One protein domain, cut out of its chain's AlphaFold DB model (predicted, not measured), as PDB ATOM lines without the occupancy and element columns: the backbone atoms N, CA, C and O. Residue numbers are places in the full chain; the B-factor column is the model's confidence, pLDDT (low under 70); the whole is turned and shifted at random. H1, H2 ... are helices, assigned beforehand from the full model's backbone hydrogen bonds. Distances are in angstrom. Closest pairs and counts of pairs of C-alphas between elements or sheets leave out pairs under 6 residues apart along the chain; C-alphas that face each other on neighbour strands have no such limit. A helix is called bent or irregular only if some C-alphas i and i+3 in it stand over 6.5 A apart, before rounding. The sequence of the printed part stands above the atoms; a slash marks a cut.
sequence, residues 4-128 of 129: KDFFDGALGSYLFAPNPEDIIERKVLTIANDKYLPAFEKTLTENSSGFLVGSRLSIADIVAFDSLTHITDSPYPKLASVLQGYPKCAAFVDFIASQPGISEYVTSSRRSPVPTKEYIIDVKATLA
ATOM      1  N   LYS A   4     147.545 220.747 111.062       46.00
ATOM      2  CA  LYS A   4     146.866 220.777 109.757       46.00
ATOM      3  C   LYS A   4     146.889 222.162 109.098       46.00
ATOM      4  O   LYS A   4     147.138 222.230 107.911       46.00
ATOM      5  N   ASP A   5     146.715 223.259 109.835       53.22
ATOM      6  CA  ASP A   5     146.742 224.616 109.263       53.22
ATOM      7  C   ASP A   5     148.172 225.095 108.959       53.22
ATOM      8  O   ASP A   5     148.369 225.998 108.151       53.22
ATOM      9  N   PHE A   6     149.178 224.516 109.620       48.41
ATOM     10  CA  PHE A   6     150.589 224.745 109.313       48.41
ATOM     11  C   PHE A   6     150.965 224.047 107.992       48.41
ATOM     12  O   PHE A   6     151.573 224.654 107.110       48.41
ATOM     13  N   PHE A   7     150.499 222.807 107.803       47.94
ATOM     14  CA  PHE A   7     150.785 221.997 106.613       47.94
ATOM     15  C   PHE A   7     149.881 222.309 105.399       47.94
ATOM     16  O   PHE A   7     150.406 222.465 104.294       47.94
ATOM     17  N   ASP A   8     148.567 222.487 105.587       46.47
ATOM     18  CA  ASP A   8     147.611 222.885 104.532       46.47
ATOM     19  C   ASP A   8     147.747 224.365 104.160       46.47
ATOM     20  O   ASP A   8     147.473 224.758 103.026       46.47
ATOM     21  N   GLY A   9     148.132 225.206 105.125       49.62
ATOM     22  CA  GLY A   9     148.099 226.657 104.980       49.62
ATOM     23  C   GLY A   9     149.368 227.279 104.413       49.62
ATOM     24  O   GLY A   9     149.263 228.365 103.841       49.62
ATOM     25  N   ALA A  10     150.538 226.633 104.533       51.06
ATOM     26  CA  ALA A  10     151.809 227.330 104.306       51.06
ATOM     27  C   ALA A  10     152.900 226.566 103.530       51.06
ATOM     28  O   ALA A  10     153.679 227.223 102.849       51.06
ATOM     29  N   LEU A  11     152.985 225.229 103.564       50.06
ATOM     30  CA  LEU A  11     154.269 224.589 103.213       50.06
ATOM     31  C   LEU A  11     154.223 223.427 102.206       50.06
ATOM     32  O   LEU A  11     155.099 223.346 101.348       50.06
ATOM     33  N   GLY A  12     153.206 222.557 102.259       52.69
ATOM     34  CA  GLY A  12     153.178 221.338 101.434       52.69
ATOM     35  C   GLY A  12     152.607 221.533 100.027       52.69
ATOM     36  O   GLY A  12     153.192 221.087  99.048       52.69
ATOM     37  N   SER A  13     151.475 222.230  99.901       52.44
ATOM     38  CA  SER A  13     150.732 222.298  98.627       52.44
ATOM     39  C   SER A  13     151.285 223.327  97.629       52.44
ATOM     40  O   SER A  13     151.052 223.213  96.427       52.44
ATOM     41  N   TYR A  14     152.029 224.335  98.093       56.81
ATOM     42  CA  TYR A  14     152.462 225.453  97.239       56.81
ATOM     43  C   TYR A  14     153.687 225.155  96.385       56.81
ATOM     44  O   TYR A  14     153.852 225.782  95.343       56.81
ATOM     45  N   LEU A  15     154.491 224.158  96.766       54.28
ATOM     46  CA  LEU A  15     155.582 223.660  95.925       54.28
ATOM     47  C   LEU A  15     155.066 223.088  94.594       54.28
ATOM     48  O   LEU A  15     155.819 223.025  93.632       54.28
ATOM     49  N   PHE A  16     153.775 222.746  94.511       57.09
ATOM     50  CA  PHE A  16     153.117 222.225  93.310       57.09
ATOM     51  C   PHE A  16     152.232 223.266  92.590       57.09
ATOM     52  O   PHE A  16     151.578 222.933  91.595       57.09
ATOM     53  N   ALA A  17     152.180 224.514  93.080       61.00
ATOM     54  CA  ALA A  17     151.320 225.568  92.542       61.00
ATOM     55  C   ALA A  17     151.912 226.218  91.269       61.00
ATOM     56  O   ALA A  17     153.131 226.316  91.143       61.00
ATOM     57  N   PRO A  18     151.072 226.700  90.330       54.09
ATOM     58  CA  PRO A  18     151.537 227.273  89.063       54.09
ATOM     59  C   PRO A  18     152.322 228.590  89.214       54.09
ATOM     60  O   PRO A  18     153.267 228.793  88.461       54.09
ATOM     61  N   ASN A  19     151.985 229.432  90.202       63.50
ATOM     62  CA  ASN A  19     152.688 230.686  90.528       63.50
ATOM     63  C   ASN A  19     153.071 230.703  92.020       63.50
ATOM     64  O   ASN A  19     152.360 231.292  92.839       63.50
ATOM     65  N   PRO A  20     154.147 230.009  92.411       65.06
ATOM     66  CA  PRO A  20     154.479 229.809  93.817       65.06
ATOM     67  C   PRO A  20     154.954 231.097  94.511       65.06
ATOM     68  O   PRO A  20     154.638 231.295  95.681       65.06
ATOM     69  N   GLU A  21     155.621 232.010  93.797       67.88
ATOM     70  CA  GLU A  21     156.151 233.266  94.355       67.88
ATOM     71  C   GLU A  21     155.051 234.169  94.944       67.88
ATOM     72  O   GLU A  21     155.126 234.570  96.106       67.88
ATOM     73  N   ASP A  22     153.974 234.407  94.188       68.81
ATOM     74  CA  ASP A  22     152.826 235.216  94.626       68.81
ATOM     75  C   ASP A  22     152.156 234.658  95.887       68.81
ATOM     76  O   ASP A  22     151.665 235.398  96.748       68.81
ATOM     77  N   ILE A  23     152.087 233.331  95.983       68.88
ATOM     78  CA  ILE A  23     151.403 232.658  97.082       68.88
ATOM     79  C   ILE A  23     152.278 232.648  98.339       68.88
ATOM     80  O   ILE A  23     151.766 232.830  99.450       68.88
ATOM     81  N   ILE A  24     153.591 232.502  98.170       70.06
ATOM     82  CA  ILE A  24     154.565 232.593  99.259       70.06
ATOM     83  C   ILE A  24     154.508 233.968  99.910       70.06
ATOM     84  O   ILE A  24     154.421 234.058 101.137       70.06
ATOM     85  N   GLU A  25     154.473 235.026  99.102       67.25
ATOM     86  CA  GLU A  25     154.421 236.390  99.620       67.25
ATOM     87  C   GLU A  25     153.123 236.703 100.363       67.25
ATOM     88  O   GLU A  25     153.164 237.319 101.424       67.25
ATOM     89  N   ARG A  26     151.968 236.267  99.844       72.06
ATOM     90  CA  ARG A  26     150.666 236.665 100.407       72.06
ATOM     91  C   ARG A  26     150.148 235.777 101.531       72.06
ATOM     92  O   ARG A  26     149.326 236.237 102.314       72.06
ATOM     93  N   LYS A  27     150.514 234.494 101.555       77.12
ATOM     94  CA  LYS A  27     149.922 233.525 102.494       77.12
ATOM     95  C   LYS A  27     150.949 232.938 103.437       77.12
ATOM     96  O   LYS A  27     150.741 232.969 104.644       77.12
ATOM     97  N   VAL A  28     152.052 232.424 102.901       76.19
ATOM     98  CA  VAL A  28     153.045 231.691 103.697       76.19
ATOM     99  C   VAL A  28     153.752 232.628 104.666       76.19
ATOM    100  O   VAL A  28     153.750 232.374 105.868       76.19
ATOM    101  N   LEU A  29     154.294 233.743 104.165       81.69
ATOM    102  CA  LEU A  29     154.987 234.723 105.002       81.69
ATOM    103  C   LEU A  29     154.058 235.364 106.031       81.69
ATOM    104  O   LEU A  29     154.466 235.536 107.176       81.69
ATOM    105  N   THR A  30     152.818 235.676 105.655       84.31
ATOM    106  CA  THR A  30     151.813 236.217 106.580       84.31
ATOM    107  C   THR A  30     151.506 235.225 107.696       84.31
ATOM    108  O   THR A  30     151.588 235.565 108.867       84.31
ATOM    109  N   ILE A  31     151.231 233.963 107.364       82.44
ATOM    110  CA  ILE A  31     150.923 232.937 108.366       82.44
ATOM    111  C   ILE A  31     152.134 232.658 109.273       82.44
ATOM    112  O   ILE A  31     151.973 232.520 110.487       82.44
ATOM    113  N   ALA A  32     153.339 232.582 108.704       83.44
ATOM    114  CA  ALA A  32     154.562 232.371 109.468       83.44
ATOM    115  C   ALA A  32     154.804 233.523 110.457       83.44
ATOM    116  O   ALA A  32     154.982 233.260 111.647       83.44
ATOM    117  N   ASN A  33     154.744 234.773 109.986       86.06
ATOM    118  CA  ASN A  33     155.023 235.959 110.798       86.06
ATOM    119  C   ASN A  33     153.917 236.310 111.791       86.06
ATOM    120  O   ASN A  33     154.229 236.730 112.894       86.06
ATOM    121  N   ASP A  34     152.648 236.133 111.441       87.12
ATOM    122  CA  ASP A  34     151.559 236.614 112.298       87.12
ATOM    123  C   ASP A  34     151.150 235.578 113.347       87.12
ATOM    124  O   ASP A  34     150.564 235.925 114.374       87.12
ATOM    125  N   LYS A  35     151.423 234.288 113.096       84.38
ATOM    126  CA  LYS A  35     150.854 233.196 113.898       84.38
ATOM    127  C   LYS A  35     151.891 232.308 114.569       84.38
ATOM    128  O   LYS A  35     151.775 232.056 115.766       84.38
ATOM    129  N   TYR A  36     152.857 231.789 113.815       88.25
ATOM    130  CA  TYR A  36     153.700 230.693 114.302       88.25
ATOM    131  C   TYR A  36     155.047 231.165 114.845       88.25
ATOM    132  O   TYR A  36     155.377 230.843 115.986       88.25
ATOM    133  N   LEU A  37     155.804 231.949 114.075       91.62
ATOM    134  CA  LEU A  37     157.140 232.398 114.478       91.62
ATOM    135  C   LEU A  37     157.121 233.221 115.776       91.62
ATOM    136  O   LEU A  37     157.922 232.909 116.654       91.62
ATOM    137  N   PRO A  38     156.174 234.158 116.011       93.75
ATOM    138  CA  PRO A  38     156.107 234.861 117.294       93.75
ATOM    139  C   PRO A  38     155.818 233.936 118.478       93.75
ATOM    140  O   PRO A  38     156.338 234.147 119.572       93.75
ATOM    141  N   ALA A  39     154.992 232.904 118.279       92.44
ATOM    142  CA  ALA A  39     154.655 231.953 119.333       92.44
ATOM    143  C   ALA A  39     155.857 231.066 119.697       92.44
ATOM    144  O   ALA A  39     156.126 230.855 120.883       92.44
ATOM    145  N   PHE A  40     156.605 230.592 118.695       92.94
ATOM    146  CA  PHE A  40     157.840 229.840 118.914       92.94
ATOM    147  C   PHE A  40     158.924 230.710 119.550       92.94
ATOM    148  O   PHE A  40     159.491 230.309 120.563       92.94
ATOM    149  N   GLU A  41     159.146 231.920 119.036       94.81
ATOM    150  CA  GLU A  41     160.134 232.861 119.571       94.81
ATOM    151  C   GLU A  41     159.845 233.199 121.036       94.81
ATOM    152  O   GLU A  41     160.744 233.157 121.876       94.81
ATOM    153  N   LYS A  42     158.574 233.459 121.372       94.38
ATOM    154  CA  LYS A  42     158.141 233.684 122.753       94.38
ATOM    155  C   LYS A  42     158.427 232.467 123.632       94.38
ATOM    156  O   LYS A  42     159.049 232.613 124.679       94.38
ATOM    157  N   THR A  43     158.023 231.275 123.195       93.50
ATOM    158  CA  THR A  43     158.212 230.032 123.963       93.50
ATOM    159  C   THR A  43     159.697 229.743 124.210       93.50
ATOM    160  O   THR A  43     160.088 229.417 125.327       93.50
ATOM    161  N   LEU A  44     160.543 229.921 123.191       93.44
ATOM    162  CA  LEU A  44     161.996 229.742 123.279       93.44
ATOM    163  C   LEU A  44     162.693 230.848 124.083       93.44
ATOM    164  O   LEU A  44     163.795 230.648 124.586       93.44
ATOM    165  N   THR A  45     162.075 232.023 124.201       93.38
ATOM    166  CA  THR A  45     162.562 233.097 125.075       93.38
ATOM    167  C   THR A  45     162.233 232.810 126.537       93.38
ATOM    168  O   THR A  45     163.066 233.043 127.409       93.38
ATOM    169  N   GLU A  46     161.030 232.303 126.809       92.25
ATOM    170  CA  GLU A  46     160.564 231.972 128.159       92.25
ATOM    171  C   GLU A  46     161.211 230.686 128.703       92.25
ATOM    172  O   GLU A  46     161.419 230.565 129.911       92.25
ATOM    173  N   ASN A  47     161.568 229.739 127.830       87.69
ATOM    174  CA  ASN A  47     162.239 228.501 128.217       87.69
ATOM    175  C   ASN A  47     163.770 228.630 128.133       87.69
ATOM    176  O   ASN A  47     164.345 228.809 127.064       87.69
ATOM    177  N   SER A  48     164.463 228.454 129.258       82.50
ATOM    178  CA  SER A  48     165.930 228.519 129.322       82.50
ATOM    179  C   SER A  48     166.645 227.235 128.881       82.50
ATOM    180  O   SER A  48     167.871 227.217 128.817       82.50
ATOM    181  N   SER A  49     165.917 226.143 128.634       87.62
ATOM    182  CA  SER A  49     166.514 224.840 128.306       87.62
ATOM    183  C   SER A  49     166.966 224.699 126.850       87.62
ATOM    184  O   SER A  49     167.721 223.780 126.546       87.62
ATOM    185  N   GLY A  50     166.483 225.566 125.955       86.88
ATOM    186  CA  GLY A  50     166.697 225.446 124.511       86.88
ATOM    187  C   GLY A  50     165.761 224.459 123.798       86.88
ATOM    188  O   GLY A  50     165.792 224.394 122.575       86.88
ATOM    189  N   PHE A  51     164.907 223.733 124.528       93.38
ATOM    190  CA  PHE A  51     163.839 222.902 123.962       93.38
ATOM    191  C   PHE A  51     162.484 223.613 124.058       93.38
ATOM    192  O   PHE A  51     162.276 224.488 124.898       93.38
ATOM    193  N   LEU A  52     161.523 223.215 123.228       91.94
ATOM    194  CA  LEU A  52     160.159 223.739 123.257       91.94
ATOM    195  C   LEU A  52     159.378 223.254 124.479       91.94
ATOM    196  O   LEU A  52     158.545 223.991 125.003       91.94
ATOM    197  N   VAL A  53     159.636 222.031 124.952       92.69
ATOM    198  CA  VAL A  53     158.903 221.429 126.073       92.69
ATOM    199  C   VAL A  53     159.865 220.818 127.085       92.69
ATOM    200  O   VAL A  53     160.651 219.928 126.769       92.69
ATOM    201  N   GLY A  54     159.756 221.248 128.344       91.31
ATOM    202  CA  GLY A  54     160.591 220.729 129.425       91.31
ATOM    203  C   GLY A  54     162.068 221.050 129.199       91.31
ATOM    204  O   GLY A  54     162.400 222.189 128.888       91.31
ATOM    205  N   SER A  55     162.937 220.056 129.394       92.12
ATOM    206  CA  SER A  55     164.401 220.190 129.305       92.12
ATOM    207  C   SER A  55     165.079 219.083 128.488       92.12
ATOM    208  O   SER A  55     166.276 218.834 128.643       92.12
ATOM    209  N   ARG A  56     164.314 218.368 127.656       92.06
ATOM    210  CA  ARG A  56     164.799 217.253 126.833       92.06
ATOM    211  C   ARG A  56     164.134 217.279 125.466       92.06
ATOM    212  O   ARG A  56     163.008 217.750 125.349       92.06
ATOM    213  N   LEU A  57     164.808 216.685 124.482       93.62
ATOM    214  CA  LEU A  57     164.286 216.534 123.129       93.62
ATOM    215  C   LEU A  57     162.932 215.815 123.139       93.62
ATOM    216  O   LEU A  57     162.781 214.732 123.713       93.62
ATOM    217  N   SER A  58     161.966 216.416 122.460       94.31
ATOM    218  CA  SER A  58     160.611 215.914 122.300       94.31
ATOM    219  C   SER A  58     160.196 215.919 120.829       94.31
ATOM    220  O   SER A  58     160.849 216.507 119.968       94.31
ATOM    221  N   ILE A  59     159.060 215.288 120.526       93.88
ATOM    222  CA  ILE A  59     158.483 215.324 119.173       93.88
ATOM    223  C   ILE A  59     158.145 216.764 118.755       93.88
ATOM    224  O   ILE A  59     158.238 217.084 117.573       93.88
ATOM    225  N   ALA A  60     157.803 217.641 119.707       92.94
ATOM    226  CA  ALA A  60     157.535 219.045 119.408       92.94
ATOM    227  C   ALA A  60     158.762 219.722 118.785       92.94
ATOM    228  O   ALA A  60     158.620 220.444 117.800       92.94
ATOM    229  N   ASP A  61     159.957 219.427 119.305       94.12
ATOM    230  CA  ASP A  61     161.208 219.978 118.789       94.12
ATOM    231  C   ASP A  61     161.502 219.480 117.375       94.12
ATOM    232  O   ASP A  61     161.872 220.267 116.511       94.12
ATOM    233  N   ILE A  62     161.276 218.187 117.118       93.50
ATOM    234  CA  ILE A  62     161.499 217.576 115.800       93.50
ATOM    235  C   ILE A  62     160.560 218.185 114.753       93.50
ATOM    236  O   ILE A  62     161.009 218.572 113.677       93.50
ATOM    237  N   VAL A  63     159.266 218.303 115.064       91.19
ATOM    238  CA  VAL A  63     158.272 218.860 114.132       91.19
ATOM    239  C   VAL A  63     158.532 220.342 113.868       91.19
ATOM    240  O   VAL A  63     158.427 220.784 112.723       91.19
ATOM    241  N   ALA A  64     158.891 221.113 114.898       91.69
ATOM    242  CA  ALA A  64     159.246 222.518 114.730       91.69
ATOM    243  C   ALA A  64     160.544 222.687 113.932       91.69
ATOM    244  O   ALA A  64     160.608 223.544 113.056       91.69
ATOM    245  N   PHE A  65     161.554 221.854 114.178       93.12
ATOM    246  CA  PHE A  65     162.802 221.850 113.417       93.12
ATOM    247  C   PHE A  65     162.572 221.549 111.932       93.12
ATOM    248  O   PHE A  65     163.041 222.297 111.076       93.12
ATOM    249  N   ASP A  66     161.806 220.504 111.612       89.06
ATOM    250  CA  ASP A  66     161.465 220.152 110.226       89.06
ATOM    251  C   ASP A  66     160.729 221.305 109.522       89.06
ATOM    252  O   ASP A  66     161.093 221.751 108.436       89.06
ATOM    253  N   SER A  67     159.767 221.895 110.227       86.56
ATOM    254  CA  SER A  67     158.993 223.046 109.768       86.56
ATOM    255  C   SER A  67     159.847 224.292 109.494       86.56
ATOM    256  O   SER A  67     159.675 224.951 108.468       86.56
ATOM    257  N   LEU A  68     160.758 224.635 110.409       89.00
ATOM    258  CA  LEU A  68     161.631 225.807 110.294       89.00
ATOM    259  C   LEU A  68     162.711 225.600 109.227       89.00
ATOM    260  O   LEU A  68     162.987 226.518 108.462       89.00
ATOM    261  N   THR A  69     163.278 224.396 109.132       88.88
ATOM    262  CA  THR A  69     164.300 224.083 108.121       88.88
ATOM    263  C   THR A  69     163.724 224.053 106.713       88.88
ATOM    264  O   THR A  69     164.370 224.504 105.777       88.88
ATOM    265  N   HIS A  70     162.476 223.615 106.535       81.81
ATOM    266  CA  HIS A  70     161.808 223.695 105.233       81.81
ATOM    267  C   HIS A  70     161.610 225.146 104.768       81.81
ATOM    268  O   HIS A  70     161.693 225.447 103.578       81.81
ATOM    269  N   ILE A  71     161.366 226.067 105.703       80.81
ATOM    270  CA  ILE A  71     161.267 227.502 105.418       80.81
ATOM    271  C   ILE A  71     162.638 228.070 105.013       80.81
ATOM    272  O   ILE A  71     162.707 228.831 104.046       80.81
ATOM    273  N   THR A  72     163.717 227.700 105.710       82.94
ATOM    274  CA  THR A  72     165.073 228.212 105.428       82.94
ATOM    275  C   THR A  72     165.705 227.608 104.181       82.94
ATOM    276  O   THR A  72     166.378 228.323 103.445       82.94
ATOM    277  N   ASP A  73     165.462 226.323 103.917       82.94
ATOM    278  CA  ASP A  73     166.001 225.582 102.764       82.94
ATOM    279  C   ASP A  73     165.207 225.868 101.473       82.94
ATOM    280  O   ASP A  73     165.502 225.348 100.396       82.94
ATOM    281  N   SER A  74     164.176 226.703 101.578       78.50
ATOM    282  CA  SER A  74     163.325 227.122 100.479       78.50
ATOM    283  C   SER A  74     164.112 227.868  99.390       78.50
ATOM    284  O   SER A  74     164.900 228.763  99.700       78.50
ATOM    285  N   PRO A  75     163.837 227.615  98.094       76.94
ATOM    286  CA  PRO A  75     164.475 228.346  96.999       76.94
ATOM    287  C   PRO A  75     164.004 229.808  96.891       76.94
ATOM    288  O   PRO A  75     164.515 230.556  96.059       76.94
ATOM    289  N   TYR A  76     163.027 230.231  97.701       79.25
ATOM    290  CA  TYR A  76     162.438 231.567  97.651       79.25
ATOM    291  C   TYR A  76     163.106 232.503  98.675       79.25
ATOM    292  O   TYR A  76     162.917 232.311  99.881       79.25
ATOM    293  N   PRO A  77     163.823 233.562  98.239       81.50
ATOM    294  CA  PRO A  77     164.695 234.352  99.113       81.50
ATOM    295  C   PRO A  77     164.008 234.952 100.342       81.50
ATOM    296  O   PRO A  77     164.561 234.914 101.436       81.50
ATOM    297  N   LYS A  78     162.782 235.468 100.181       82.12
ATOM    298  CA  LYS A  78     162.022 236.084 101.283       82.12
ATOM    299  C   LYS A  78     161.652 235.079 102.376       82.12
ATOM    300  O   LYS A  78     161.561 235.456 103.541       82.12
ATOM    301  N   LEU A  79     161.422 233.819 101.998       79.81
ATOM    302  CA  LEU A  79     161.121 232.748 102.943       79.81
ATOM    303  C   LEU A  79     162.404 232.269 103.629       79.81
ATOM    304  O   LEU A  79     162.428 232.175 104.852       79.81
ATOM    305  N   ALA A  80     163.483 232.099 102.861       83.19
ATOM    306  CA  ALA A  80     164.789 231.710 103.386       83.19
ATOM    307  C   ALA A  80     165.323 232.698 104.443       83.19
ATOM    308  O   ALA A  80     165.927 232.295 105.435       83.19
ATOM    309  N   SER A  81     165.054 233.998 104.278       87.50
ATOM    310  CA  SER A  81     165.480 235.040 105.220       87.50
ATOM    311  C   SER A  81     164.524 235.280 106.394       87.50
ATOM    312  O   SER A  81     164.813 236.141 107.224       87.50
ATOM    313  N   VAL A  82     163.386 234.580 106.495       87.81
ATOM    314  CA  VAL A  82     162.341 234.937 107.477       87.81
ATOM    315  C   VAL A  82     162.820 234.804 108.927       87.81
ATOM    316  O   VAL A  82     162.425 235.597 109.778       87.81
ATOM    317  N   LEU A  83     163.726 233.860 109.211       89.06
ATOM    318  CA  LEU A  83     164.249 233.640 110.564       89.06
ATOM    319  C   LEU A  83     165.217 234.730 111.040       89.06
ATOM    320  O   LEU A  83     165.506 234.789 112.231       89.06
ATOM    321  N   GLN A  84     165.671 235.641 110.170       90.88
ATOM    322  CA  GLN A  84     166.520 236.766 110.589       90.88
ATOM    323  C   GLN A  84     165.814 237.687 111.599       90.88
ATOM    324  O   GLN A  84     166.477 238.322 112.415       90.88
ATOM    325  N   GLY A  85     164.475 237.734 111.578       91.88
ATOM    326  CA  GLY A  85     163.666 238.462 112.561       91.88
ATOM    327  C   GLY A  85     163.402 237.707 113.871       91.88
ATOM    328  O   GLY A  85     162.825 238.289 114.785       91.88
ATOM    329  N   TYR A  86     163.808 236.437 113.971       94.19
ATOM    330  CA  TYR A  86     163.483 235.527 115.077       94.19
ATOM    331  C   TYR A  86     164.753 234.806 115.563       94.19
ATOM    332  O   TYR A  86     164.979 233.632 115.246       94.19
ATOM    333  N   PRO A  87     165.645 235.514 116.284       94.50
ATOM    334  CA  PRO A  87     166.964 235.001 116.643       94.50
ATOM    335  C   PRO A  87     166.924 233.749 117.529       94.50
ATOM    336  O   PRO A  87     167.827 232.918 117.427       94.50
ATOM    337  N   LYS A  88     165.907 233.568 118.386       94.81
ATOM    338  CA  LYS A  88     165.770 232.335 119.179       94.81
ATOM    339  C   LYS A  88     165.347 231.161 118.314       94.81
ATOM    340  O   LYS A  88     165.885 230.076 118.508       94.81
ATOM    341  N   CYS A  89     164.456 231.365 117.346       94.50
ATOM    342  CA  CYS A  89     164.105 230.335 116.369       94.50
ATOM    343  C   CYS A  89     165.320 229.921 115.524       94.50
ATOM    344  O   CYS A  89     165.535 228.729 115.323       94.50
ATOM    345  N   ALA A  90     166.141 230.878 115.079       94.31
ATOM    346  CA  ALA A  90     167.379 230.581 114.354       94.31
ATOM    347  C   ALA A  90     168.360 229.762 115.217       94.31
ATOM    348  O   ALA A  90     168.793 228.687 114.811       94.31
ATOM    349  N   ALA A  91     168.620 230.208 116.450       94.44
ATOM    350  CA  ALA A  91     169.485 229.484 117.383       94.44
ATOM    351  C   ALA A  91     168.939 228.089 117.742       94.44
ATOM    352  O   ALA A  91     169.711 227.153 117.945       94.44
ATOM    353  N   PHE A  92     167.616 227.938 117.814       95.69
ATOM    354  CA  PHE A  92     166.959 226.651 118.028       95.69
ATOM    355  C   PHE A  92     167.219 225.684 116.869       95.69
ATOM    356  O   PHE A  92     167.546 224.526 117.121       95.69
ATOM    357  N   VAL A  93     167.130 226.142 115.616       95.06
ATOM    358  CA  VAL A  93     167.442 225.306 114.445       95.06
ATOM    359  C   VAL A  93     168.878 224.792 114.521       95.06
ATOM    360  O   VAL A  93     169.086 223.584 114.419       95.06
ATOM    361  N   ASP A  94     169.847 225.667 114.797       94.88
ATOM    362  CA  ASP A  94     171.256 225.278 114.932       94.88
ATOM    363  C   ASP A  94     171.471 224.293 116.095       94.88
ATOM    364  O   ASP A  94     172.172 223.283 115.970       94.88
ATOM    365  N   PHE A  95     170.822 224.548 117.233       94.88
ATOM    366  CA  PHE A  95     170.910 223.698 118.417       94.88
ATOM    367  C   PHE A  95     170.348 222.291 118.174       94.88
ATOM    368  O   PHE A  95     170.998 221.298 118.521       94.88
ATOM    369  N   ILE A  96     169.170 222.181 117.554       95.62
ATOM    370  CA  ILE A  96     168.558 220.887 117.235       95.62
ATOM    371  C   ILE A  96     169.330 220.176 116.114       95.62
ATOM    372  O   ILE A  96     169.550 218.968 116.213       95.62
ATOM    373  N   ALA A  97     169.836 220.903 115.112       94.31
ATOM    374  CA  ALA A  97     170.693 220.343 114.066       94.31
ATOM    375  C   ALA A  97     171.985 219.726 114.622       94.31
ATOM    376  O   ALA A  97     172.485 218.753 114.064       94.31
ATOM    377  N   SER A  98     172.516 220.258 115.730       94.62
ATOM    378  CA  SER A  98     173.740 219.753 116.368       94.62
ATOM    379  C   SER A  98     173.566 218.425 117.121       94.62
ATOM    380  O   SER A  98     174.559 217.800 117.501       94.62
ATOM    381  N   GLN A  99     172.329 217.963 117.340       94.75
ATOM    382  CA  GLN A  99     172.083 216.717 118.066       94.75
ATOM    383  C   GLN A  99     172.569 215.511 117.240       94.75
ATOM    384  O   GLN A  99     172.233 215.435 116.060       94.75
ATOM    385  N   PRO A 100     173.284 214.527 117.827       90.50
ATOM    386  CA  PRO A 100     173.975 213.475 117.068       90.50
ATOM    387  C   PRO A 100     173.108 212.721 116.047       90.50
ATOM    388  O   PRO A 100     173.488 212.576 114.893       90.50
ATOM    389  N   GLY A 101     171.903 212.286 116.432       92.88
ATOM    390  CA  GLY A 101     171.018 211.566 115.506       92.88
ATOM    391  C   GLY A 101     170.393 212.457 114.426       92.88
ATOM    392  O   GLY A 101     170.030 211.975 113.354       92.88
ATOM    393  N   ILE A 102     170.266 213.758 114.698       93.94
ATOM    394  CA  ILE A 102     169.671 214.725 113.772       93.94
ATOM    395  C   ILE A 102     170.722 215.184 112.761       93.94
ATOM    396  O   ILE A 102     170.426 215.211 111.570       93.94
ATOM    397  N   SER A 103     171.956 215.451 113.192       93.62
ATOM    398  CA  SER A 103     173.060 215.813 112.295       93.62
ATOM    399  C   SER A 103     173.373 214.697 111.290       93.62
ATOM    400  O   SER A 103     173.536 214.958 110.093       93.62
ATOM    401  N   GLU A 104     173.357 213.438 111.741       94.69
ATOM    402  CA  GLU A 104     173.455 212.264 110.868       94.69
ATOM    403  C   GLU A 104     172.289 212.187 109.875       94.69
ATOM    404  O   GLU A 104     172.487 211.867 108.704       94.69
ATOM    405  N   TYR A 105     171.059 212.486 110.305       92.88
ATOM    406  CA  TYR A 105     169.901 212.477 109.411       92.88
ATOM    407  C   TYR A 105     169.972 213.589 108.357       92.88
ATOM    408  O   TYR A 105     169.776 213.306 107.174       92.88
ATOM    409  N   VAL A 106     170.295 214.818 108.770       90.56
ATOM    410  CA  VAL A 106     170.364 216.011 107.908       90.56
ATOM    411  C   VAL A 106     171.380 215.844 106.780       90.56
ATOM    412  O   VAL A 106     171.134 216.310 105.671       90.56
ATOM    413  N   THR A 107     172.490 215.153 107.040       89.88
ATOM    414  CA  THR A 107     173.537 214.878 106.040       89.88
ATOM    415  C   THR A 107     173.296 213.598 105.236       89.88
ATOM    416  O   THR A 107     173.977 213.355 104.239       89.88
ATOM    417  N   SER A 108     172.329 212.770 105.638       92.38
ATOM    418  CA  SER A 108     172.030 211.507 104.964       92.38
ATOM    419  C   SER A 108     171.136 211.687 103.738       92.38
ATOM    420  O   SER A 108     170.286 212.571 103.679       92.38
ATOM    421  N   SER A 109     171.221 210.739 102.804       90.56
ATOM    422  CA  SER A 109     170.319 210.638 101.646       90.56
ATOM    423  C   SER A 109     168.866 210.294 102.002       90.56
ATOM    424  O   SER A 109     168.019 210.231 101.114       90.56
ATOM    425  N   ARG A 110     168.561 210.047 103.285       89.12
ATOM    426  CA  ARG A 110     167.194 209.773 103.754       89.12
ATOM    427  C   ARG A 110     166.346 211.041 103.823       89.12
ATOM    428  O   ARG A 110     165.124 210.939 103.743       89.12
ATOM    429  N   ARG A 111     166.970 212.215 103.982       86.62
ATOM    430  CA  ARG A 111     166.260 213.496 103.965       86.62
ATOM    431  C   ARG A 111     165.854 213.802 102.527       86.62
ATOM    432  O   ARG A 111     166.697 213.865 101.637       86.62
ATOM    433  N   SER A 112     164.552 213.961 102.304       84.38
ATOM    434  CA  SER A 112     164.035 214.279 100.971       84.38
ATOM    435  C   SER A 112     164.505 215.673 100.538       84.38
ATOM    436  O   SER A 112     164.482 216.592 101.361       84.38
ATOM    437  N   PRO A 113     164.938 215.852  99.278       83.75
ATOM    438  CA  PRO A 113     165.312 217.162  98.762       83.75
ATOM    439  C   PRO A 113     164.075 218.035  98.516       83.75
ATOM    440  O   PRO A 113     162.941 217.549  98.487       83.75
ATOM    441  N   VAL A 114     164.306 219.328  98.275       79.38
ATOM    442  CA  VAL A 114     163.256 220.233  97.792       79.38
ATOM    443  C   VAL A 114     162.672 219.674  96.482       79.38
ATOM    444  O   VAL A 114     163.444 219.322  95.584       79.38
ATOM    445  N   PRO A 115     161.334 219.592  96.343       78.12
ATOM    446  CA  PRO A 115     160.680 219.120  95.127       78.12
ATOM    447  C   PRO A 115     161.161 219.836  93.863       78.12
ATOM    448  O   PRO A 115     161.101 221.063  93.770       78.12
ATOM    449  N   THR A 116     161.607 219.062  92.873       82.56
ATOM    450  CA  THR A 116     161.992 219.582  91.555       82.56
ATOM    451  C   THR A 116     160.790 219.651  90.611       82.56
ATOM    452  O   THR A 116     159.717 219.113  90.895       82.56
ATOM    453  N   LYS A 117     160.961 220.293  89.448       82.88
ATOM    454  CA  LYS A 117     159.909 220.346  88.417       82.88
ATOM    455  C   LYS A 117     159.521 218.948  87.937       82.88
ATOM    456  O   LYS A 117     158.343 218.688  87.726       82.88
ATOM    457  N   GLU A 118     160.497 218.058  87.818       87.62
ATOM    458  CA  GLU A 118     160.320 216.661  87.419       87.62
ATOM    459  C   GLU A 118     159.482 215.914  88.459       87.62
ATOM    460  O   GLU A 118     158.481 215.302  88.104       87.62
ATOM    461  N   TYR A 119     159.794 216.082  89.750       84.75
ATOM    462  CA  TYR A 119     158.991 215.506  90.830       84.75
ATOM    463  C   TYR A 119     157.531 215.990  90.784       84.75
ATOM    464  O   TYR A 119     156.603 215.200  90.946       84.75
ATOM    465  N   ILE A 120     157.300 217.280  90.516       81.56
ATOM    466  CA  ILE A 120     155.945 217.841  90.380       81.56
ATOM    467  C   ILE A 120     155.204 217.221  89.182       81.56
ATOM    468  O   ILE A 120     154.010 216.934  89.289       81.56
ATOM    469  N   ILE A 121     155.884 217.031  88.047       86.19
ATOM    470  CA  ILE A 121     155.315 216.401  86.844       86.19
ATOM    471  C   ILE A 121     154.923 214.951  87.140       86.19
ATOM    472  O   ILE A 121     153.793 214.559  86.844       86.19
ATOM    473  N   ASP A 122     155.809 214.189  87.779       88.06
ATOM    474  CA  ASP A 122     155.579 212.782  88.116       88.06
ATOM    475  C   ASP A 122     154.406 212.612  89.088       88.06
ATOM    476  O   ASP A 122     153.556 211.736  88.899       88.06
ATOM    477  N   VAL A 123     154.308 213.487  90.097       85.69
ATOM    478  CA  VAL A 123     153.172 213.515  91.030       85.69
ATOM    479  C   VAL A 123     151.863 213.775  90.282       85.69
ATOM    480  O   VAL A 123     150.895 213.047  90.494       85.69
ATOM    481  N   LYS A 124     151.822 214.763  89.376       84.25
ATOM    482  CA  LYS A 124     150.611 215.071  88.590       84.25
ATOM    483  C   LYS A 124     150.202 213.914  87.682       84.25
ATOM    484  O   LYS A 124     149.028 213.553  87.652       84.25
ATOM    485  N   ALA A 125     151.168 213.298  87.002       89.19
ATOM    486  CA  ALA A 125     150.926 212.151  86.131       89.19
ATOM    487  C   ALA A 125     150.398 210.935  86.909       89.19
ATOM    488  O   ALA A 125     149.456 210.281  86.470       89.19
ATOM    489  N   THR A 126     150.974 210.656  88.082       90.69
ATOM    490  CA  THR A 126     150.603 209.500  88.912       90.69
ATOM    491  C   THR A 126     149.239 209.680  89.572       90.69
ATOM    492  O   THR A 126     148.451 208.739  89.631       90.69
ATOM    493  N   LEU A 127     148.948 210.883  90.076       85.88
ATOM    494  CA  LEU A 127     147.699 211.182  90.779       85.88
ATOM    495  C   LEU A 127     146.538 211.550  89.842       85.88
ATOM    496  O   LEU A 127     145.439 211.799  90.335       85.88
ATOM    497  N   ALA A 128     146.763 211.570  88.521       78.75
ATOM    498  CA  ALA A 128     145.789 211.984  87.507       78.75
ATOM    499  C   ALA A 128     145.152 213.361  87.806       78.75
ATOM    500  O   ALA A 128     143.942 213.540  87.655       78.75
TER     501      ALA A 128
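Overview. This is residues 4 to 128 of the 129 residues of the protein "GST C-terminal domain-containing protein" of Strongylocentrotus purpuratus (UniProt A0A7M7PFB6). A long bent helix, H2, makes one side of the body; H6 stands across its second arm and crosses H3, the helix nearest the middle. H1 packs on H2a, H7 turns a corner at the far end of H6, and the free-standing residues 107 to 112 lead off toward H8, which touches no helix. The printed part has 125 residues with eight named helices, H1 to H8 in chain order, and no named strand: all helix. It is compact, with a radius of gyration of the C-alphas of 15.5 A and spans of 48 by 32 by 25 A.

Along the chain. H2, residues 20 to 46, was assigned as one helix by its hydrogen bonds but is bent, with C-alphas 34 and 37 7.3 A apart. Its arms are H2a, residues 20 to 34, 19.9 A, from (154.479, 229.809, 93.817), and H2b, residues 37 to 46, 14.1 A. H2a is irregular, with C-alphas 26 and 29 6.6 A apart. H1, residues 4 to 11, is only just irregular, with C-alphas 8 and 11 7.0 A apart. H3 is residues 59 to 72, 20.0 A; H4 77 to 80; H5 82 to 85; H6 87 to 97, 15.3 A; H7 100 to 107; H8 117 to 127, 15.4 A, ending at (147.699, 211.182, 90.779).

Arrangement. H2a touches H1 at a steep tilt of 51 degrees, opposite ways, closest C-alphas Ala 10 and Val 28, 4.6 A. H2b touches H6, about perpendicular at 81 degrees, closest C-alphas Glu 41 and Lys 88, 5.7 A. H6 touches H3, closest C-alphas Phe 65 and Val 93, 5.9 A. H6 and H7 touch only at the corner. Every O i to N i+4 pair is within hydrogen-bond range in H2b, H3, H6, H7 and H8, but 3 of 4 in H1 and 9 of 11 in H2a; H4 and H5 are too short for one.

Size, cuts and confidence. The C-alphas of Ser 48 and Ala 128 are farthest apart, 49.3 A. The printed part has no cut; the link H2 to H3 is long. Confidence is under 70 at residues 4 to 23 and 25.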